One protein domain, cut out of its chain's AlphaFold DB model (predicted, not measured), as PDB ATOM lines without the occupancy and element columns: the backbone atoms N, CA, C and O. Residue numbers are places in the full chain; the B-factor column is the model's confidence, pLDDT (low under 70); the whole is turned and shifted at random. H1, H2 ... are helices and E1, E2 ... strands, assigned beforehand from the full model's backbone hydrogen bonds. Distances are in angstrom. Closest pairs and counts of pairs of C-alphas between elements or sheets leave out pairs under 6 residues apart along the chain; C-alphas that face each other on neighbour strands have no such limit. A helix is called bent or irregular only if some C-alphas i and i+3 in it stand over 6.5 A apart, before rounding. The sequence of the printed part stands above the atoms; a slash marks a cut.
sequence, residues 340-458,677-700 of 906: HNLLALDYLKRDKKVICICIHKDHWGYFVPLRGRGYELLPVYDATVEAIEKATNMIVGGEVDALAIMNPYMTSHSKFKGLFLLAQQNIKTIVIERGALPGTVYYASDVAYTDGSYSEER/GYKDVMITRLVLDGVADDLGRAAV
ATOM      1  N   HIS A 340     -38.595 -22.967  17.966       93.88
ATOM      2  CA  HIS A 340     -38.226 -24.049  18.884       93.88
ATOM      3  C   HIS A 340     -38.180 -23.624  20.360       93.88
ATOM      4  O   HIS A 340     -38.319 -24.480  21.232       93.88
ATOM      5  N   ASN A 341     -38.029 -22.326  20.654       95.25
ATOM      6  CA  ASN A 341     -38.058 -21.809  22.025       95.25
ATOM      7  C   ASN A 341     -39.450 -21.926  22.663       95.25
ATOM      8  O   ASN A 341     -39.548 -21.927  23.886       95.25
ATOM      9  N   LEU A 342     -40.513 -22.109  21.866       94.94
ATOM     10  CA  LEU A 342     -41.854 -22.404  22.379       94.94
ATOM     11  C   LEU A 342     -41.886 -23.674  23.241       94.94
ATOM     12  O   LEU A 342     -42.734 -23.779  24.126       94.94
ATOM     13  N   LEU A 343     -40.952 -24.609  23.028       96.06
ATOM     14  CA  LEU A 343     -40.838 -25.844  23.804       96.06
ATOM     15  C   LEU A 343     -40.612 -25.588  25.304       96.06
ATOM     16  O   LEU A 343     -41.147 -26.332  26.121       96.06
ATOM     17  N   ALA A 344     -39.895 -24.519  25.660       94.38
ATOM     18  CA  ALA A 344     -39.631 -24.132  27.048       94.38
ATOM     19  C   ALA A 344     -40.731 -23.247  27.667       94.38
ATOM     20  O   ALA A 344     -40.711 -23.003  28.868       94.38
ATOM     21  N   LEU A 345     -41.665 -22.721  26.863       94.75
ATOM     22  CA  LEU A 345     -42.685 -21.786  27.347       94.75
ATOM     23  C   LEU A 345     -43.926 -22.526  27.839       94.75
ATOM     24  O   LEU A 345     -44.782 -22.913  27.038       94.75
ATOM     25  N   ASP A 346     -44.020 -22.682  29.153       96.06
ATOM     26  CA  ASP A 346     -45.181 -23.218  29.849       96.06
ATOM     27  C   ASP A 346     -45.412 -22.422  31.136       96.06
ATOM     28  O   ASP A 346     -44.503 -22.258  31.947       96.06
ATOM     29  N   TYR A 347     -46.617 -21.890  31.300       96.75
ATOM     30  CA  TYR A 347     -46.992 -21.045  32.436       96.75
ATOM     31  C   TYR A 347     -48.068 -21.695  33.305       96.75
ATOM     32  O   TYR A 347     -48.586 -21.080  34.241       96.75
ATOM     33  N   LEU A 348     -48.427 -22.935  32.981       96.94
ATOM     34  CA  LEU A 348     -49.277 -23.764  33.812       96.94
ATOM     35  C   LEU A 348     -48.403 -24.526  34.800       96.94
ATOM     36  O   LEU A 348     -47.355 -25.059  34.443       96.94
ATOM     37  N   LYS A 349     -48.866 -24.632  36.044       95.00
ATOM     38  CA  LYS A 349     -48.244 -25.533  37.013       95.00
ATOM     39  C   LYS A 349     -48.406 -26.983  36.537       95.00
ATOM     40  O   LYS A 349     -49.515 -27.403  36.198       95.00
ATOM     41  N   ARG A 350     -47.302 -27.724  36.519       95.81
ATOM     42  CA  ARG A 350     -47.227 -29.140  36.150       95.81
ATOM     43  C   ARG A 350     -46.750 -29.944  37.348       95.81
ATOM     44  O   ARG A 350     -45.926 -29.458  38.118       95.81
ATOM     45  N   ASP A 351     -47.255 -31.162  37.475       95.62
ATOM     46  CA  ASP A 351     -46.880 -32.052  38.578       95.62
ATOM     47  C   ASP A 351     -45.675 -32.931  38.231       95.62
ATOM     48  O   ASP A 351     -45.095 -33.544  39.119       95.62
ATOM     49  N   LYS A 352     -45.306 -32.995  36.946       97.75
ATOM     50  CA  LYS A 352     -44.193 -33.801  36.445       97.75
ATOM     51  C   LYS A 352     -43.226 -32.952  35.637       97.75
ATOM     52  O   LYS A 352     -43.631 -31.964  35.027       97.75
ATOM     53  N   LYS A 353     -41.976 -33.389  35.536       98.62
ATOM     54  CA  LYS A 353     -40.928 -32.790  34.702       98.62
ATOM     55  C   LYS A 353     -40.319 -33.829  33.770       98.62
ATOM     56  O   LYS A 353     -40.084 -34.971  34.162       98.62
ATOM     57  N   VAL A 354     -40.050 -33.431  32.529       98.75
ATOM     58  CA  VAL A 354     -39.385 -34.280  31.532       98.75
ATOM     59  C   VAL A 354     -38.224 -33.544  30.884       98.75
ATOM     60  O   VAL A 354     -38.370 -32.420  30.404       98.75
ATOM     61  N   ILE A 355     -37.069 -34.201  30.836       98.81
ATOM     62  CA  ILE A 355     -35.932 -33.739  30.038       98.81
ATOM     63  C   ILE A 355     -36.216 -34.079  28.577       98.81
ATOM     64  O   ILE A 355     -36.430 -35.242  28.250       98.81
ATOM     65  N   CYS A 356     -36.188 -33.085  27.692       98.69
ATOM     66  CA  CYS A 356     -36.412 -33.264  26.258       98.69
ATOM     67  C   CYS A 356     -35.095 -33.100  25.493       98.69
ATOM     68  O   CYS A 356     -34.649 -31.973  25.260       98.69
ATOM     69  N   ILE A 357     -34.480 -34.201  25.061       98.25
ATOM     70  CA  ILE A 357     -33.265 -34.168  24.236       98.25
ATOM     71  C   ILE A 357     -33.644 -33.772  22.802       98.25
ATOM     72  O   ILE A 357     -34.024 -34.607  21.981       98.25
ATOM     73  N   CYS A 358     -33.551 -32.476  22.504       96.56
ATOM     74  CA  CYS A 358     -34.005 -31.839  21.267       96.56
ATOM     75  C   CYS A 358     -32.838 -31.160  20.525       96.56
ATOM     76  O   CYS A 358     -32.913 -29.993  20.136       96.56
ATOM     77  N   ILE A 359     -31.743 -31.889  20.294       94.56
ATOM     78  CA  ILE A 359     -30.545 -31.354  19.613       94.56
ATOM     79  C   ILE A 359     -30.820 -30.858  18.183       94.56
ATOM     80  O   ILE A 359     -30.141 -29.969  17.671       94.56
ATOM     81  N   HIS A 360     -31.846 -31.410  17.530       92.06
ATOM     82  CA  HIS A 360     -32.365 -30.903  16.268       92.06
ATOM     83  C   HIS A 360     -33.580 -30.027  16.547       92.06
ATOM     84  O   HIS A 360     -34.679 -30.517  16.786       92.06
ATOM     85  N   LYS A 361     -33.375 -28.711  16.501       92.94
ATOM     86  CA  LYS A 361     -34.378 -27.707  16.877       92.94
ATOM     87  C   LYS A 361     -35.691 -27.801  16.101       92.94
ATOM     88  O   LYS A 361     -36.707 -27.395  16.639       92.94
ATOM     89  N   ASP A 362     -35.695 -28.364  14.894       91.88
ATOM     90  CA  ASP A 362     -36.911 -28.580  14.096       91.88
ATOM     91  C   ASP A 362     -37.834 -29.671  14.678       91.88
ATOM     92  O   ASP A 362     -39.024 -29.696  14.378       91.88
ATOM     93  N   HIS A 363     -37.317 -30.532  15.562       93.00
ATOM     94  CA  HIS A 363     -38.047 -31.661  16.154       93.00
ATOM     95  C   HIS A 363     -38.848 -31.283  17.408       93.00
ATOM     96  O   HIS A 363     -39.516 -32.134  17.991       93.00
ATOM     97  N   TRP A 364     -38.806 -30.019  17.838       95.31
ATOM     98  CA  TRP A 364     -39.465 -29.550  19.061       95.31
ATOM     99  C   TRP A 364     -40.957 -29.923  19.136       95.31
ATOM    100  O   TRP A 364     -41.458 -30.228  20.217       95.31
ATOM    101  N   GLY A 365     -41.641 -29.969  17.986       95.19
ATOM    102  CA  GLY A 365     -43.054 -30.332  17.864       95.19
ATOM    103  C   GLY A 365     -43.407 -31.738  18.360       95.19
ATOM    104  O   GLY A 365     -44.515 -31.932  18.860       95.19
ATOM    105  N   TYR A 366     -42.468 -32.693  18.317       96.94
ATOM    106  CA  TYR A 366     -42.676 -34.040  18.867       96.94
ATOM    107  C   TYR A 366     -42.831 -34.036  20.395       96.94
ATOM    108  O   TYR A 366     -43.486 -34.917  20.949       96.94
ATOM    109  N   PHE A 367     -42.253 -33.056  21.088       98.12
ATOM    110  CA  PHE A 367     -42.208 -33.029  22.551       98.12
ATOM    111  C   PHE A 367     -43.366 -32.239  23.173       98.12
ATOM    112  O   PHE A 367     -43.789 -32.553  24.282       98.12
ATOM    113  N   VAL A 368     -43.907 -31.231  22.477       97.06
ATOM    114  CA  VAL A 368     -44.934 -30.323  23.035       97.06
ATOM    115  C   VAL A 368     -46.170 -31.053  23.596       97.06
ATOM    116  O   VAL A 368     -46.615 -30.690  24.687       97.06
ATOM    117  N   PRO A 369     -46.720 -32.099  22.941       96.31
ATOM    118  CA  PRO A 369     -47.885 -32.824  23.456       96.31
ATOM    119  C   PRO A 369     -47.689 -33.480  24.826       96.31
ATOM    120  O   PRO A 369     -48.679 -33.751  25.501       96.31
ATOM    121  N   LEU A 370     -46.446 -33.683  25.285       97.88
ATOM    122  CA  LEU A 370     -46.172 -34.217  26.622       97.88
ATOM    123  C   LEU A 370     -46.728 -33.310  27.739       97.88
ATOM    124  O   LEU A 370     -47.075 -33.806  28.809       97.88
ATOM    125  N   ARG A 371     -46.947 -32.013  27.476       97.38
ATOM    126  CA  ARG A 371     -47.691 -31.114  28.382       97.38
ATOM    127  C   ARG A 371     -49.101 -31.612  28.682       97.38
ATOM    128  O   ARG A 371     -49.571 -31.501  29.812       97.38
ATOM    129  N   GLY A 372     -49.760 -32.221  27.693       94.19
ATOM    130  CA  GLY A 372     -51.064 -32.866  27.854       94.19
ATOM    131  C   GLY A 372     -51.045 -34.023  28.859       94.19
ATOM    132  O   GLY A 372     -52.073 -34.335  29.446       94.19
ATOM    133  N   ARG A 373     -49.866 -34.597  29.130       94.69
ATOM    134  CA  ARG A 373     -49.638 -35.643  30.143       94.69
ATOM    135  C   ARG A 373     -49.121 -35.110  31.478       94.69
ATOM    136  O   ARG A 373     -48.677 -35.888  32.322       94.69
ATOM    137  N   GLY A 374     -49.208 -33.795  31.673       95.56
ATOM    138  CA  GLY A 374     -48.858 -33.133  32.925       95.56
ATOM    139  C   GLY A 374     -47.366 -32.864  33.098       95.56
ATOM    140  O   GLY A 374     -46.957 -32.592  34.221       95.56
ATOM    141  N   TYR A 375     -46.570 -32.931  32.026       97.94
ATOM    142  CA  TYR A 375     -45.140 -32.635  32.078       97.94
ATOM    143  C   TYR A 375     -44.830 -31.157  31.814       97.94
ATOM    144  O   TYR A 375     -45.269 -30.591  30.813       97.94
ATOM    145  N   GLU A 376     -43.993 -30.568  32.661       98.12
ATOM    146  CA  GLU A 376     -43.152 -29.418  32.334       98.12
ATOM    147  C   GLU A 376     -41.982 -29.905  31.472       98.12
ATOM    148  O   GLU A 376     -41.341 -30.914  31.783       98.12
ATOM    149  N   LEU A 377     -41.720 -29.207  30.369       98.50
ATOM    150  CA  LEU A 377     -40.732 -29.628  29.379       98.50
ATOM    151  C   LEU A 377     -39.416 -28.886  29.599       98.50
ATOM    152  O   LEU A 377     -39.371 -27.659  29.520       98.50
ATOM    153  N   LEU A 378     -38.338 -29.638  29.810       98.19
ATOM    154  CA  LEU A 378     -36.999 -29.116  30.067       98.19
ATOM    155  C   LEU A 378     -36.096 -29.430  28.868       98.19
ATOM    156  O   LEU A 378     -35.506 -30.513  28.801       98.19
ATOM    157  N   PRO A 379     -36.016 -28.540  27.863       97.88
ATOM    158  CA  PRO A 379     -35.304 -28.849  26.635       97.88
ATOM    159  C   PRO A 379     -33.783 -28.801  26.792       97.88
ATOM    160  O   PRO A 379     -33.224 -27.903  27.422       97.88
ATOM    161  N   VAL A 380     -33.116 -29.735  26.117       97.75
ATOM    162  CA  VAL A 380     -31.662 -29.800  25.942       97.75
ATOM    163  C   VAL A 380     -31.368 -29.738  24.443       97.75
ATOM    164  O   VAL A 380     -31.768 -30.626  23.691       97.75
ATOM    165  N   TYR A 381     -30.700 -28.672  23.996       95.88
ATOM    166  CA  TYR A 381     -30.499 -28.375  22.567       95.88
ATOM    167  C   TYR A 381     -29.090 -28.685  22.044       95.88
ATOM    168  O   TYR A 381     -28.834 -28.527  20.851       95.88
ATOM    169  N   ASP A 382     -28.175 -29.117  22.906       94.44
ATOM    170  CA  ASP A 382     -26.802 -29.457  22.547       94.44
ATOM    171  C   ASP A 382     -26.317 -30.681  23.333       94.44
ATOM    172  O   ASP A 382     -26.979 -31.155  24.251       94.44
ATOM    173  N   ALA A 383     -25.173 -31.223  22.916       94.44
ATOM    174  CA  ALA A 383     -24.540 -32.393  23.520       94.44
ATOM    175  C   ALA A 383     -23.191 -32.025  24.160       94.44
ATOM    176  O   ALA A 383     -22.200 -32.742  23.974       94.44
ATOM    177  N   THR A 384     -23.130 -30.858  24.811       96.19
ATOM    178  CA  THR A 384     -21.977 -30.450  25.624       96.19
ATOM    179  C   THR A 384     -21.877 -31.305  26.886       96.19
ATOM    180  O   THR A 384     -22.852 -31.935  27.307       96.19
ATOM    181  N   VAL A 385     -20.683 -31.361  27.481       95.88
ATOM    182  CA  VAL A 385     -20.462 -32.123  28.719       95.88
ATOM    183  C   VAL A 385     -21.315 -31.534  29.837       95.88
ATOM    184  O   VAL A 385     -21.984 -32.277  30.543       95.88
ATOM    185  N   GLU A 386     -21.384 -30.207  29.911       97.38
ATOM    186  CA  GLU A 386     -22.147 -29.453  30.900       97.38
ATOM    187  C   GLU A 386     -23.653 -29.736  30.794       97.38
ATOM    188  O   GLU A 386     -24.328 -29.922  31.806       97.38
ATOM    189  N   ALA A 387     -24.197 -29.812  29.572       96.81
ATOM    190  CA  ALA A 387     -25.605 -30.145  29.363       96.81
ATOM    191  C   ALA A 387     -25.935 -31.582  29.805       96.81
ATOM    192  O   ALA A 387     -26.962 -31.813  30.449       96.81
ATOM    193  N   ILE A 388     -25.061 -32.545  29.489       97.75
ATOM    194  CA  ILE A 388     -25.232 -33.952  29.879       97.75
ATOM    195  C   ILE A 388     -25.059 -34.125  31.391       97.75
ATOM    196  O   ILE A 388     -25.845 -34.841  32.011       97.75
ATOM    197  N   GLU A 389     -24.075 -33.463  31.999       97.88
ATOM    198  CA  GLU A 389     -23.841 -33.473  33.444       97.88
ATOM    199  C   GLU A 389     -25.039 -32.886  34.194       97.88
ATOM    200  O   GLU A 389     -25.552 -33.511  35.121       97.88
ATOM    201  N   LYS A 390     -25.566 -31.740  33.741       98.12
ATOM    202  CA  LYS A 390     -26.782 -31.151  34.311       98.12
ATOM    203  C   LYS A 390     -27.954 -32.128  34.254       98.12
ATOM    204  O   LYS A 390     -28.604 -32.350  35.269       98.12
ATOM    205  N   ALA A 391     -28.210 -32.729  33.091       98.12
ATOM    206  CA  ALA A 391     -29.275 -33.717  32.944       98.12
ATOM    207  C   ALA A 391     -29.056 -34.936  33.858       98.12
ATOM    208  O   ALA A 391     -29.993 -35.397  34.501       98.12
ATOM    209  N   THR A 392     -27.816 -35.417  33.969       98.38
ATOM    210  CA  THR A 392     -27.433 -36.525  34.858       98.38
ATOM    211  C   THR A 392     -27.751 -36.198  36.315       98.38
ATOM    212  O   THR A 392     -28.406 -36.990  36.989       98.38
ATOM    213  N   ASN A 393     -27.353 -35.013  36.784       98.38
ATOM    214  CA  ASN A 393     -27.595 -34.567  38.156       98.38
ATOM    215  C   ASN A 393     -29.091 -34.450  38.464       98.38
ATOM    216  O   ASN A 393     -29.516 -34.868  39.535       98.38
ATOM    217  N   MET A 394     -29.899 -33.968  37.515       98.44
ATOM    218  CA  MET A 394     -31.354 -33.896  37.685       98.44
ATOM    219  C   MET A 394     -31.995 -35.284  37.832       98.44
ATOM    220  O   MET A 394     -32.892 -35.454  38.655       98.44
ATOM    221  N   ILE A 395     -31.532 -36.281  37.067       98.56
ATOM    222  CA  ILE A 395     -32.019 -37.667  37.177       98.56
ATOM    223  C   ILE A 395     -31.621 -38.267  38.530       98.56
ATOM    224  O   ILE A 395     -32.474 -38.782  39.246       98.56
ATOM    225  N   VAL A 396     -30.339 -38.178  38.898       98.00
ATOM    226  CA  VAL A 396     -29.820 -38.747  40.155       98.00
ATOM    227  C   VAL A 396     -30.425 -38.054  41.380       98.00
ATOM    228  O   VAL A 396     -30.692 -38.705  42.386       98.00
ATOM    229  N   GLY A 397     -30.667 -36.745  41.293       97.62
ATOM    230  CA  GLY A 397     -31.292 -35.949  42.347       97.62
ATOM    231  C   GLY A 397     -32.803 -36.151  42.492       97.62
ATOM    232  O   GLY A 397     -33.386 -35.606  43.424       97.62
ATOM    233  N   GLY A 398     -33.449 -36.909  41.594       97.12
ATOM    234  CA  GLY A 398     -34.903 -37.104  41.606       97.12
ATOM    235  C   GLY A 398     -35.696 -35.841  41.249       97.12
ATOM    236  O   GLY A 398     -36.841 -35.694  41.666       97.12
ATOM    237  N   GLU A 399     -35.097 -34.910  40.500       97.88
ATOM    238  CA  GLU A 399     -35.728 -33.639  40.112       97.88
ATOM    239  C   GLU A 399     -36.637 -33.763  38.880       97.88
ATOM    240  O   GLU A 399     -37.345 -32.813  38.533       97.88
ATOM    241  N   VAL A 400     -36.580 -34.899  38.180       98.50
ATOM    242  CA  VAL A 400     -37.320 -35.166  36.942       98.50
ATOM    243  C   VAL A 400     -37.946 -36.552  36.958       98.50
ATOM    244  O   VAL A 400     -37.375 -37.496  37.492       98.50
ATOM    245  N   ASP A 401     -39.099 -36.682  36.309       98.69
ATOM    246  CA  ASP A 401     -39.872 -37.926  36.256       98.69
ATOM    247  C   ASP A 401     -39.601 -38.733  34.986       98.69
ATOM    248  O   ASP A 401     -39.906 -39.929  34.917       98.69
ATOM    249  N   ALA A 402     -39.095 -38.072  33.939       98.75
ATOM    250  CA  ALA A 402     -38.880 -38.703  32.650       98.75
ATOM    251  C   ALA A 402     -37.732 -38.100  31.823       98.75
ATOM    252  O   ALA A 402     -37.380 -36.924  31.947       98.75
ATOM    253  N   LEU A 403     -37.213 -38.912  30.900       98.81
ATOM    254  CA  LEU A 403     -36.328 -38.514  29.806       98.81
ATOM    255  C   LEU A 403     -37.001 -38.839  28.467       98.81
ATOM    256  O   LEU A 403     -37.192 -40.009  28.134       98.81
ATOM    257  N   ALA A 404     -37.319 -37.810  27.685       98.75
ATOM    258  CA  ALA A 404     -37.781 -37.930  26.311       98.75
ATOM    259  C   ALA A 404     -36.631 -37.674  25.329       98.75
ATOM    260  O   ALA A 404     -35.935 -36.659  25.412       98.75
ATOM    261  N   ILE A 405     -36.431 -38.584  24.379       98.06
ATOM    262  CA  ILE A 405     -35.291 -38.557  23.459       98.06
ATOM    263  C   ILE A 405     -35.678 -39.164  22.108       98.06
ATOM    264  O   ILE A 405     -36.341 -40.196  22.050       98.06
ATOM    265  N   MET A 406     -35.249 -38.540  21.006       95.25
ATOM    266  CA  MET A 406     -35.284 -39.211  19.702       95.25
ATOM    267  C   MET A 406     -34.328 -40.402  19.743       95.25
ATOM    268  O   MET A 406     -33.235 -40.240  20.273       95.25
ATOM    269  N   ASN A 407     -34.712 -41.550  19.185       92.31
ATOM    270  CA  ASN A 407     -33.950 -42.809  19.187       92.31
ATOM    271  C   ASN A 407     -32.469 -42.711  19.659       92.31
ATOM    272  O   ASN A 407     -31.588 -42.280  18.897       92.31
ATOM    273  N   PRO A 408     -32.176 -43.145  20.903       91.69
ATOM    274  CA  PRO A 408     -30.883 -42.923  21.561       91.69
ATOM    275  C   PRO A 408     -29.728 -43.717  20.930       91.69
ATOM    276  O   PRO A 408     -28.562 -43.491  21.260       91.69
ATOM    277  N   TYR A 409     -30.028 -44.650  20.024       89.06
ATOM    278  CA  TYR A 409     -29.039 -45.492  19.356       89.06
ATOM    279  C   TYR A 409     -28.577 -44.930  18.009       89.06
ATOM    280  O   TYR A 409     -27.609 -45.444  17.443       89.06
ATOM    281  N   MET A 410     -29.224 -43.879  17.495       86.31
ATOM    282  CA  MET A 410     -28.775 -43.196  16.282       86.31
ATOM    283  C   MET A 410     -27.441 -42.487  16.517       86.31
ATOM    284  O   MET A 410     -27.196 -41.919  17.583       86.31
ATOM    285  N   THR A 411     -26.604 -42.412  15.481       83.94
ATOM    286  CA  THR A 411     -25.302 -41.727  15.539       83.94
ATOM    287  C   THR A 411     -25.409 -40.303  16.090       83.94
ATOM    288  O   THR A 411     -24.599 -39.914  16.931       83.94
ATOM    289  N   SER A 412     -26.447 -39.553  15.698       85.06
ATOM    290  CA  SER A 412     -26.693 -38.181  16.167       85.06
ATOM    291  C   SER A 412     -26.972 -38.072  17.671       85.06
ATOM    292  O   SER A 412     -26.648 -37.046  18.260       85.06
ATOM    293  N   HIS A 413     -27.513 -39.119  18.300       90.81
ATOM    294  CA  HIS A 413     -27.900 -39.135  19.718       90.81
ATOM    295  C   HIS A 413     -26.998 -40.025  20.583       90.81
ATOM    296  O   HIS A 413     -27.129 -40.028  21.805       90.81
ATOM    297  N   SER A 414     -26.025 -40.714  19.980       87.25
ATOM    298  CA  SER A 414     -25.123 -41.662  20.648       87.25
ATOM    299  C   SER A 414     -24.417 -41.112  21.898       87.25
ATOM    300  O   SER A 414     -24.190 -41.860  22.849       87.25
ATOM    301  N   LYS A 415     -24.127 -39.802  21.951       93.81
ATOM    302  CA  LYS A 415     -23.545 -39.126  23.129       93.81
ATOM    303  C   LYS A 415     -24.438 -39.180  24.373       93.81
ATOM    304  O   LYS A 415     -23.926 -39.170  25.486       93.81
ATOM    305  N   PHE A 416     -25.752 -39.278  24.196       96.31
ATOM    306  CA  PHE A 416     -26.719 -39.377  25.288       96.31
ATOM    307  C   PHE A 416     -26.992 -40.821  25.714       96.31
ATOM    308  O   PHE A 416     -27.781 -41.036  26.627       96.31
ATOM    309  N   LYS A 417     -26.346 -41.826  25.103       94.00
ATOM    310  CA  LYS A 417     -26.598 -43.237  25.427       94.00
ATOM    311  C   LYS A 417     -26.370 -43.549  26.909       94.00
ATOM    312  O   LYS A 417     -27.176 -44.250  27.504       94.00
ATOM    313  N   GLY A 418     -25.301 -43.017  27.509       96.19
ATOM    314  CA  GLY A 418     -25.037 -43.198  28.942       96.19
ATOM    315  C   GLY A 418     -26.151 -42.610  29.815       96.19
ATOM    316  O   GLY A 418     -26.647 -43.284  30.713       96.19
ATOM    317  N   LEU A 419     -26.603 -41.398  29.483       97.75
ATOM    318  CA  LEU A 419     -27.724 -40.733  30.150       97.75
ATOM    319  C   LEU A 419     -29.035 -41.518  29.990       97.75
ATOM    320  O   LEU A 419     -29.786 -41.656  30.948       97.75
ATOM    321  N   PHE A 420     -29.305 -42.058  28.800       97.81
ATOM    322  CA  PHE A 420     -30.488 -42.875  28.535       97.81
ATOM    323  C   PHE A 420     -30.495 -44.173  29.352       97.81
ATOM    324  O   PHE A 420     -31.509 -44.492  29.963       97.81
ATOM    325  N   LEU A 421     -29.366 -44.887  29.422       97.12
ATOM    326  CA  LEU A 421     -29.247 -46.102  30.236       97.12
ATOM    327  C   LEU A 421     -29.417 -45.807  31.731       97.12
ATOM    328  O   LEU A 421     -30.077 -46.568  32.435       97.12
ATOM    329  N   LEU A 422     -28.865 -44.685  32.206       98.06
ATOM    330  CA  LEU A 422     -29.110 -44.205  33.565       98.06
ATOM    331  C   LEU A 422     -30.603 -43.923  33.778       98.06
ATOM    332  O   LEU A 422     -31.167 -44.347  34.784       98.06
ATOM    333  N   ALA A 423     -31.256 -43.247  32.829       98.31
ATOM    334  CA  ALA A 423     -32.679 -42.953  32.910       98.31
ATOM    335  C   ALA A 423     -33.521 -44.233  32.984       98.31
ATOM    336  O   ALA A 423     -34.339 -44.330  33.886       98.31
ATOM    337  N   GLN A 424     -33.268 -45.238  32.135       96.81
ATOM    338  CA  GLN A 424     -33.997 -46.520  32.141       96.81
ATOM    339  C   GLN A 424     -33.993 -47.231  33.504       96.81
ATOM    340  O   GLN A 424     -34.907 -47.997  33.796       96.81
ATOM    341  N   GLN A 425     -32.970 -46.999  34.331       97.00
ATOM    342  CA  GLN A 425     -32.849 -47.608  35.657       97.00
ATOM    343  C   GLN A 425     -33.526 -46.803  36.774       97.00
ATOM    344  O   GLN A 425     -33.778 -47.362  37.837       97.00
ATOM    345  N   ASN A 426     -33.790 -45.509  36.564       97.81
ATOM    346  CA  ASN A 426     -34.169 -44.587  37.643       97.81
ATOM    347  C   ASN A 426     -35.503 -43.871  37.407       97.81
ATOM    348  O   ASN A 426     -36.199 -43.545  38.364       97.81
ATOM    349  N   ILE A 427     -35.858 -43.601  36.151       98.38
ATOM    350  CA  ILE A 427     -37.015 -42.788  35.768       98.38
ATOM    351  C   ILE A 427     -37.668 -43.335  34.495       98.38
ATOM    352  O   ILE A 427     -37.177 -44.264  33.855       98.38
ATOM    353  N   LYS A 428     -38.789 -42.740  34.081       97.88
ATOM    354  CA  LYS A 428     -39.446 -43.136  32.836       97.88
ATOM    355  C   LYS A 428     -38.635 -42.691  31.616       97.88
ATOM    356  O   LYS A 428     -38.255 -41.528  31.498       97.88
ATOM    357  N   THR A 429     -38.459 -43.573  30.642       98.44
ATOM    358  CA  THR A 429     -37.943 -43.206  29.319       98.44
ATOM    359  C   THR A 429     -39.066 -43.081  28.296       98.44
ATOM    360  O   THR A 429     -40.066 -43.796  28.350       98.44
ATOM    361  N   ILE A 430     -38.916 -42.125  27.379       98.50
ATOM    362  CA  ILE A 430     -39.833 -41.874  26.266       98.50
ATOM    363  C   ILE A 430     -38.989 -41.721  24.995       98.50
ATOM    364  O   ILE A 430     -38.537 -40.630  24.644       98.50
ATOM    365  N   VAL A 431     -38.742 -42.834  24.318       97.88
ATOM    366  CA  VAL A 431     -38.114 -42.878  23.002       97.88
ATOM    367  C   VAL A 431     -39.132 -42.479  21.943       97.88
ATOM    368  O   VAL A 431     -40.217 -43.053  21.865       97.88
ATOM    369  N   ILE A 432     -38.754 -41.490  21.134       97.31
ATOM    370  CA  ILE A 432     -39.532 -40.989  20.003       97.31
ATOM    371  C   ILE A 432     -38.860 -41.461  18.715       97.31
ATOM    372  O   ILE A 432     -37.679 -41.184  18.482       97.31
ATOM    373  N   GLU A 433     -39.602 -42.170  17.872       93.38
ATOM    374  CA  GLU A 433     -39.095 -42.687  16.599       93.38
ATOM    375  C   GLU A 433     -40.227 -42.838  15.579       93.38
ATOM    376  O   GLU A 433     -41.393 -43.025  15.933       93.38
ATOM    377  N   ARG A 434     -39.893 -42.724  14.294       91.50
ATOM    378  CA  ARG A 434     -40.839 -42.865  13.187       91.50
ATOM    379  C   ARG A 434     -41.412 -44.287  13.150       91.50
ATOM    380  O   ARG A 434     -40.678 -45.269  13.265       91.50
ATOM    381  N   GLY A 435     -42.725 -44.403  12.972       92.19
ATOM    382  CA  GLY A 435     -43.385 -45.688  12.740       92.19
ATOM    383  C   GLY A 435     -43.160 -46.192  11.311       92.19
ATOM    384  O   GLY A 435     -42.719 -45.448  10.436       92.19
ATOM    385  N   ALA A 436     -43.463 -47.467  11.049       90.44
ATOM    386  CA  ALA A 436     -43.350 -48.016   9.690       90.44
ATOM    387  C   ALA A 436     -44.574 -47.729   8.802       90.44
ATOM    388  O   ALA A 436     -44.572 -48.096   7.630       90.44
ATOM    389  N   LEU A 437     -45.610 -47.087   9.346       92.25
ATOM    390  CA  LEU A 437     -46.762 -46.623   8.578       92.25
ATOM    391  C   LEU A 437     -46.587 -45.133   8.216       92.25
ATOM    392  O   LEU A 437     -46.059 -44.371   9.033       92.25
ATOM    393  N   PRO A 438     -47.020 -44.685   7.025       88.75
ATOM    394  CA  PRO A 438     -46.927 -43.281   6.621       88.75
ATOM    395  C   PRO A 438     -47.563 -42.323   7.638       88.75
ATOM    396  O   PRO A 438     -48.644 -42.593   8.157       88.75
ATOM    397  N   GLY A 439     -46.891 -41.203   7.927       88.56
ATOM    398  CA  GLY A 439     -47.393 -40.176   8.854       88.56
ATOM    399  C   GLY A 439     -47.445 -40.595  10.330       88.56
ATOM    400  O   GLY A 439     -48.120 -39.933  11.123       88.56
ATOM    401  N   THR A 440     -46.754 -41.677  10.712       93.69
ATOM    402  CA  THR A 440     -46.766 -42.194  12.089       93.69
ATOM    403  C   THR A 440     -45.437 -42.038  12.817       93.69
ATOM    404  O   THR A 440     -44.350 -42.127  12.243       93.69
ATOM    405  N   VAL A 441     -45.532 -41.825  14.123       95.94
ATOM    406  CA  VAL A 441     -44.425 -41.774  15.086       95.94
ATOM    407  C   VAL A 441     -44.860 -42.565  16.314       95.94
ATOM    408  O   VAL A 441     -46.051 -42.667  16.572       95.94
ATOM    409  N   TYR A 442     -43.955 -43.136  17.092       96.50
ATOM    410  CA  TYR A 442     -44.311 -43.795  18.347       96.50
ATOM    411  C   TYR A 442     -43.539 -43.220  19.526       96.50
ATOM    412  O   TYR A 442     -42.445 -42.680  19.367       96.50
ATOM    413  N   TYR A 443     -44.154 -43.337  20.702       97.75
ATOM    414  CA  TYR A 443     -43.603 -42.939  21.991       97.75
ATOM    415  C   TYR A 443     -43.585 -44.177  22.880       97.75
ATOM    416  O   TYR A 443     -44.635 -44.656  23.310       97.75
ATOM    417  N   ALA A 444     -42.398 -44.709  23.128       96.25
ATOM    418  CA  ALA A 444     -42.213 -45.987  23.807       96.25
ATOM    419  C   ALA A 444     -41.108 -45.886  24.871       96.25
ATOM    420  O   ALA A 444     -40.389 -44.894  24.926       96.25
ATOM    421  N   SER A 445     -40.983 -46.870  25.758       96.00
ATOM    422  CA  SER A 445     -39.904 -46.903  26.759       96.00
ATOM    423  C   SER A 445     -38.536 -47.184  26.130       96.00
ATOM    424  O   SER A 445     -37.504 -46.737  26.639       96.00
ATOM    425  N   ASP A 446     -38.541 -47.861  24.985       94.81
ATOM    426  CA  ASP A 446     -37.395 -48.077  24.116       94.81
ATOM    427  C   ASP A 446     -37.851 -48.105  22.642       94.81
ATOM    428  O   ASP A 446     -39.020 -47.875  22.336       94.81
ATOM    429  N   VAL A 447     -36.960 -48.377  21.694       92.88
ATOM    430  CA  VAL A 447     -37.377 -48.611  20.303       92.88
ATOM    431  C   VAL A 447     -38.271 -49.858  20.181       92.88
ATOM    432  O   VAL A 447     -38.142 -50.811  20.951       92.88
ATOM    433  N   ALA A 448     -39.126 -49.917  19.156       92.31
ATOM    434  CA  ALA A 448     -40.096 -51.011  18.963       92.31
ATOM    435  C   ALA A 448     -39.480 -52.430  18.881       92.31
ATOM    436  O   ALA A 448     -40.177 -53.428  19.036       92.31
ATOM    437  N   TYR A 449     -38.172 -52.529  18.629       88.25
ATOM    438  CA  TYR A 449     -37.435 -53.792  18.555       88.25
ATOM    439  C   TYR A 449     -37.127 -54.415  19.924       88.25
ATOM    440  O   TYR A 449     -36.925 -55.628  19.995       88.25
ATOM    441  N   THR A 450     -37.052 -53.602  20.979       88.69
ATOM    442  CA  THR A 450     -36.676 -54.021  22.343       88.69
ATOM    443  C   THR A 450     -37.728 -53.677  23.384       88.69
ATOM    444  O   THR A 450     -37.741 -54.271  24.461       88.69
ATOM    445  N   ASP A 451     -38.628 -52.750  23.074       91.88
ATOM    446  CA  ASP A 451     -39.692 -52.359  23.978       91.88
ATOM    447  C   ASP A 451     -40.686 -53.512  24.206       91.88
ATOM    448  O   ASP A 451     -41.315 -54.031  23.276       91.88
ATOM    449  N   GLY A 452     -40.865 -53.902  25.471       91.44
ATOM    450  CA  GLY A 452     -41.733 -55.017  25.859       91.44
ATOM    451  C   GLY A 452     -43.214 -54.815  25.518       91.44
ATOM    452  O   GLY A 452     -43.967 -55.791  25.439       91.44
ATOM    453  N   SER A 453     -43.654 -53.580  25.262       91.44
ATOM    454  CA  SER A 453     -45.010 -53.294  24.796       91.44
ATOM    455  C   SER A 453     -45.252 -53.777  23.362       91.44
ATOM    456  O   SER A 453     -46.403 -54.025  23.010       91.44
ATOM    457  N   TYR A 454     -44.198 -54.016  22.575       93.31
ATOM    458  CA  TYR A 454     -44.267 -54.614  21.238       93.31
ATOM    459  C   TYR A 454     -44.051 -56.138  21.248       93.31
ATOM    460  O   TYR A 454     -43.873 -56.730  20.185       93.31
ATOM    461  N   SER A 455     -44.039 -56.794  22.411       93.00
ATOM    462  CA  SER A 455     -43.793 -58.242  22.521       93.00
ATOM    463  C   SER A 455     -44.900 -59.106  21.905       93.00
ATOM    464  O   SER A 455     -46.052 -58.686  21.786       93.00
ATOM    465  N   GLU A 456     -44.542 -60.346  21.557       94.06
ATOM    466  CA  GLU A 456     -45.488 -61.362  21.079       94.06
ATOM    467  C   GLU A 456     -46.597 -61.628  22.100       94.06
ATOM    468  O   GLU A 456     -47.765 -61.665  21.742       94.06
ATOM    469  N   GLU A 457     -46.256 -61.733  23.385       95.25
ATOM    470  CA  GLU A 457     -47.232 -61.946  24.459       95.25
ATOM    471  C   GLU A 457     -48.293 -60.836  24.492       95.25
ATOM    472  O   GLU A 457     -49.495 -61.108  24.526       95.25
ATOM    473  N   ARG A 458     -47.859 -59.569  24.411       94.19
ATOM    474  CA  ARG A 458     -48.772 -58.419  24.379       94.19
ATOM    475  C   ARG A 458     -49.649 -58.433  23.134       94.19
ATOM    476  O   ARG A 458     -50.846 -58.180  23.255       94.19
ATOM    477  N   GLY A 677     -35.414 -35.466   6.937       80.06
ATOM    478  CA  GLY A 677     -35.832 -34.839   8.183       80.06
ATOM    479  C   GLY A 677     -37.214 -34.214   8.041       80.06
ATOM    480  O   GLY A 677     -37.728 -34.069   6.936       80.06
ATOM    481  N   TYR A 678     -37.782 -33.801   9.167       87.44
ATOM    482  CA  TYR A 678     -39.058 -33.099   9.204       87.44
ATOM    483  C   TYR A 678     -38.883 -31.729   9.843       87.44
ATOM    484  O   TYR A 678     -38.182 -31.574  10.849       87.44
ATOM    485  N   LYS A 679     -39.562 -30.741   9.271       87.25
ATOM    486  CA  LYS A 679     -39.817 -29.444   9.892       87.25
ATOM    487  C   LYS A 679     -41.283 -29.357  10.256       87.25
ATOM    488  O   LYS A 679     -42.103 -30.132   9.777       87.25
ATOM    489  N   ASP A 680     -41.617 -28.366  11.075       87.75
ATOM    490  CA  ASP A 680     -43.013 -27.969  11.253       87.75
ATOM    491  C   ASP A 680     -43.906 -29.080  11.820       87.75
ATOM    492  O   ASP A 680     -45.101 -29.127  11.548       87.75
ATOM    493  N   VAL A 681     -43.298 -29.960  12.615       91.62
ATOM    494  CA  VAL A 681     -43.933 -31.149  13.175       91.62
ATOM    495  C   VAL A 681     -45.098 -30.756  14.078       91.62
ATOM    496  O   VAL A 681     -44.927 -30.010  15.044       91.62
ATOM    497  N   MET A 682     -46.270 -31.317  13.800       91.50
ATOM    498  CA  MET A 682     -47.473 -31.190  14.614       91.50
ATOM    499  C   MET A 682     -48.073 -32.569  14.854       91.50
ATOM    500  O   MET A 682     -48.548 -33.214  13.923       91.50
ATOM    501  N   ILE A 683     -48.101 -33.003  16.112       94.44
ATOM    502  CA  ILE A 683     -48.816 -34.222  16.495       94.44
ATOM    503  C   ILE A 683     -50.322 -33.968  16.406       94.44
ATOM    504  O   ILE A 683     -50.830 -33.005  16.998       94.44
ATOM    505  N   THR A 684     -51.005 -34.826  15.653       92.81
ATOM    506  CA  THR A 684     -52.458 -34.824  15.414       92.81
ATOM    507  C   THR A 684     -53.174 -35.878  16.257       92.81
ATOM    508  O   THR A 684     -54.353 -35.718  16.552       92.81
ATOM    509  N   ARG A 685     -52.460 -36.917  16.702       93.94
ATOM    510  CA  ARG A 685     -52.914 -37.888  17.705       93.94
ATOM    511  C   ARG A 685     -51.709 -38.384  18.490       93.94
ATOM    512  O   ARG A 685     -50.738 -38.822  17.881       93.94
ATOM    513  N   LEU A 686     -51.754 -38.300  19.817       95.94
ATOM    514  CA  LEU A 686     -50.700 -38.798  20.703       95.94
ATOM    515  C   LEU A 686     -51.140 -40.118  21.331       95.94
ATOM    516  O   LEU A 686     -52.102 -40.136  22.087       95.94
ATOM    517  N   VAL A 687     -50.395 -41.188  21.098       96.12
ATOM    518  CA  VAL A 687     -50.494 -42.437  21.850       96.12
ATOM    519  C   VAL A 687     -49.262 -42.568  22.739       96.12
ATOM    520  O   VAL A 687     -48.128 -42.582  22.265       96.12
ATOM    521  N   LEU A 688     -49.494 -42.628  24.048       94.56
ATOM    522  CA  LEU A 688     -48.460 -42.785  25.071       94.56
ATOM    523  C   LEU A 688     -49.062 -43.546  26.253       94.56
ATOM    524  O   LEU A 688     -50.174 -43.242  26.681       94.56
ATOM    525  N   ASP A 689     -48.345 -44.542  26.771       88.56
ATOM    526  CA  ASP A 689     -48.796 -45.423  27.863       88.56
ATOM    527  C   ASP A 689     -50.141 -46.120  27.584       88.56
ATOM    528  O   ASP A 689     -50.934 -46.350  28.492       88.56
ATOM    529  N   GLY A 690     -50.428 -46.419  26.312       85.06
ATOM    530  CA  GLY A 690     -51.698 -47.028  25.896       85.06
ATOM    531  C   GLY A 690     -52.908 -46.089  25.945       85.06
ATOM    532  O   GLY A 690     -54.015 -46.526  25.659       85.06
ATOM    533  N   VAL A 691     -52.713 -44.808  26.271       90.75
ATOM    534  CA  VAL A 691     -53.760 -43.779  26.231       90.75
ATOM    535  C   VAL A 691     -53.598 -42.961  24.956       90.75
ATOM    536  O   VAL A 691     -52.484 -42.523  24.651       90.75
ATOM    537  N   ALA A 692     -54.698 -42.731  24.242       91.75
ATOM    538  CA  ALA A 692     -54.743 -41.886  23.054       91.75
ATOM    539  C   ALA A 692     -55.321 -40.498  23.376       91.75
ATOM    540  O   ALA A 692     -56.354 -40.380  24.031       91.75
ATOM    541  N   ASP A 693     -54.671 -39.451  22.876       92.12
ATOM    542  CA  ASP A 693     -55.196 -38.091  22.833       92.12
ATOM    543  C   ASP A 693     -55.357 -37.659  21.379       92.12
ATOM    544  O   ASP A 693     -54.363 -37.454  20.677       92.12
ATOM    545  N   ASP A 694     -56.596 -37.461  20.943       90.38
ATOM    546  CA  ASP A 694     -56.866 -36.827  19.656       90.38
ATOM    547  C   ASP A 694     -56.591 -35.322  19.752       90.38
ATOM    548  O   ASP A 694     -57.126 -34.615  20.611       90.38
ATOM    549  N   LEU A 695     -55.688 -34.857  18.888       92.44
ATOM    550  CA  LEU A 695     -55.139 -33.501  18.839       92.44
ATOM    551  C   LEU A 695     -55.269 -32.924  17.425       92.44
ATOM    552  O   LEU A 695     -54.366 -32.220  16.963       92.44
ATOM    553  N   GLY A 696     -56.342 -33.272  16.709       89.25
ATOM    554  CA  GLY A 696     -56.514 -32.906  15.308       89.25
ATOM    555  C   GLY A 696     -56.344 -31.403  15.080       89.25
ATOM    556  O   GLY A 696     -56.594 -30.579  15.965       89.25
ATOM    557  N   ARG A 697     -55.851 -31.056  13.888       87.75
ATOM    558  CA  ARG A 697     -55.398 -29.702  13.551       87.75
ATOM    559  C   ARG A 697     -56.227 -29.119  12.421       87.75
ATOM    560  O   ARG A 697     -56.188 -29.633  11.301       87.75
ATOM    561  N   ALA A 698     -56.918 -28.019  12.690       88.38
ATOM    562  CA  ALA A 698     -57.682 -27.298  11.683       88.38
ATOM    563  C   ALA A 698     -56.780 -26.813  10.545       88.38
ATOM    564  O   ALA A 698     -57.180 -26.886   9.392       88.38
ATOM    565  N   ALA A 699     -55.543 -26.397  10.839       84.06
ATOM    566  CA  ALA A 699     -54.598 -25.942   9.816       84.06
ATOM    567  C   ALA A 699     -54.185 -27.046   8.822       84.06
ATOM    568  O   ALA A 699     -53.790 -26.734   7.701       84.06
ATOM    569  N   VAL A 700     -54.276 -28.320   9.224       81.69
ATOM    570  CA  VAL A 700     -53.984 -29.474   8.359       81.69
ATOM    571  C   VAL A 700     -55.188 -29.799   7.478       81.69
ATOM    572  O   VAL A 700     -55.026 -30.011   6.285       81.69
TER     573      VAL A 700
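What this domain is: This is residues 340 to 458 and 677 to 700 of the 906 residues of a protein of Paracraurococcus sp. NE82 (UniProt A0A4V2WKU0). A strongly twisted, curled sheet of five strands, E2 E1 E3 E4 E5, makes the core, with two long helices, H4 and H5, side by side over one face and three short helices, H1, H2 and H3, over the other. A hairpin of two more strands, E6 and E7, packs on H2 and H3 with its bent strand E6, which also passes close to the edge strand E5; residues 445 to 458, with no named element, run outward to a cut. The 143 printed residues hold five named helices and seven named strands in the order H1 E1 H2 H3 E2 H4 E3 H5 E4 E5 E6 E7. The large sheet is mixed, E6 and E7 are antiparallel, and the class is mixed, helices and strands. The whole is compact, with a radius of gyration of the C-alphas of 14.7 A, and rounded, spanning 41 by 39 by 30 A.

How they stand to each other: H1, residues 340 to 344, lies over E2, residues 375 to 380, at a height over the sheet of 8.4 A. E1, residues 352 to 357, is parallel to E2, with N 376 and O 352 2.8 A apart, within hydrogen-bond range. H2, residues 361 to 366, touches H1, the closest C-alphas being those of His 340 and Trp 364, 5.6 A apart. H2 is irregular, with C-alphas 362 and 365 7.4 A apart. H3, residues 368 to 373, lies over E1 and runs along the strands, at 25 degrees to E1 on the local plane. E1, H2 H3 and E2 form a strand-helix-strand unit, two parallel neighbour strands with helices between, whose crossover is right-handed. H4, residues 385 to 396, is on the opposite face from H1, H2 and H3. E3, residues 402 to 406, is parallel to E1, with N 404 and O 355 at 2.8 A; E2, H4 and E3 form a split unit with E1 between the strands, also right-handed. H5, residues 414 to 426, touches H4 at a shallow tilt of 10 degrees, the same way, the closest C-alphas being those of Thr 392 and Leu 419, 6.3 A apart. H5 is irregular, with C-alphas 415 and 418 7.3 A apart. E4, residues 428 to 434, is parallel to E3, with N 430 and O 403 at 2.8 A; E3, H5 and E4 form a third right-handed unit. E5, residues 440 to 444, makes an antiparallel hairpin with E4, with N 431 and O 444 at 2.7 A. E6, residues 677 to 688, bends by 96 degrees at residue 680; its closest C-alphas to H2 are Val 681 and Gly 365, 4.8 A apart, and to E5 Leu 688 and Tyr 443, 5.8 A apart. E7, residues 691 to 694, makes a hairpin with E6, with N 693 and O 686 at 2.8 A. Every O i to N i+4 pair is within hydrogen-bond range in H4, and 7 of 9 are in H5; H1 has 0 of 1, H2 0 of 2 and H3 0 of 2, beside O i to N i+3 counts of 2 of 2, 1 of 3 and 3 of 3.

Where its parts are: H1 begins at C-alpha 340, (-38.226, -24.049, 18.884). From first to last C-alpha, E1 measures 16.4 A, E2 15.1 A, H4 16.2 A, H5 19.5 A, E4 19.7 A and E6 22.5 A. H4 begins at C-alpha 385, (-20.462, -32.123, 28.719). The shorter elements are H1 at 8.3 A, H2 at 10.6 A, H3 at 10.0 A, E3 at 13.4 A, E5 at 13.1 A and E7 at 10.1 A; E7 ends at C-alpha 694, (-56.866, -36.827, 19.656).

The domain as a whole: The two C-alphas farthest apart are those of Tyr 347 and Glu 456, 41.9 A. Residues 459 to 676 are not printed, and C-alphas 458 and 677 stand 31.4 A apart across the cut. Of the links that are printed whole, none is long. The mean pLDDT of the printed part is 94.4, and no printed residue is under 70.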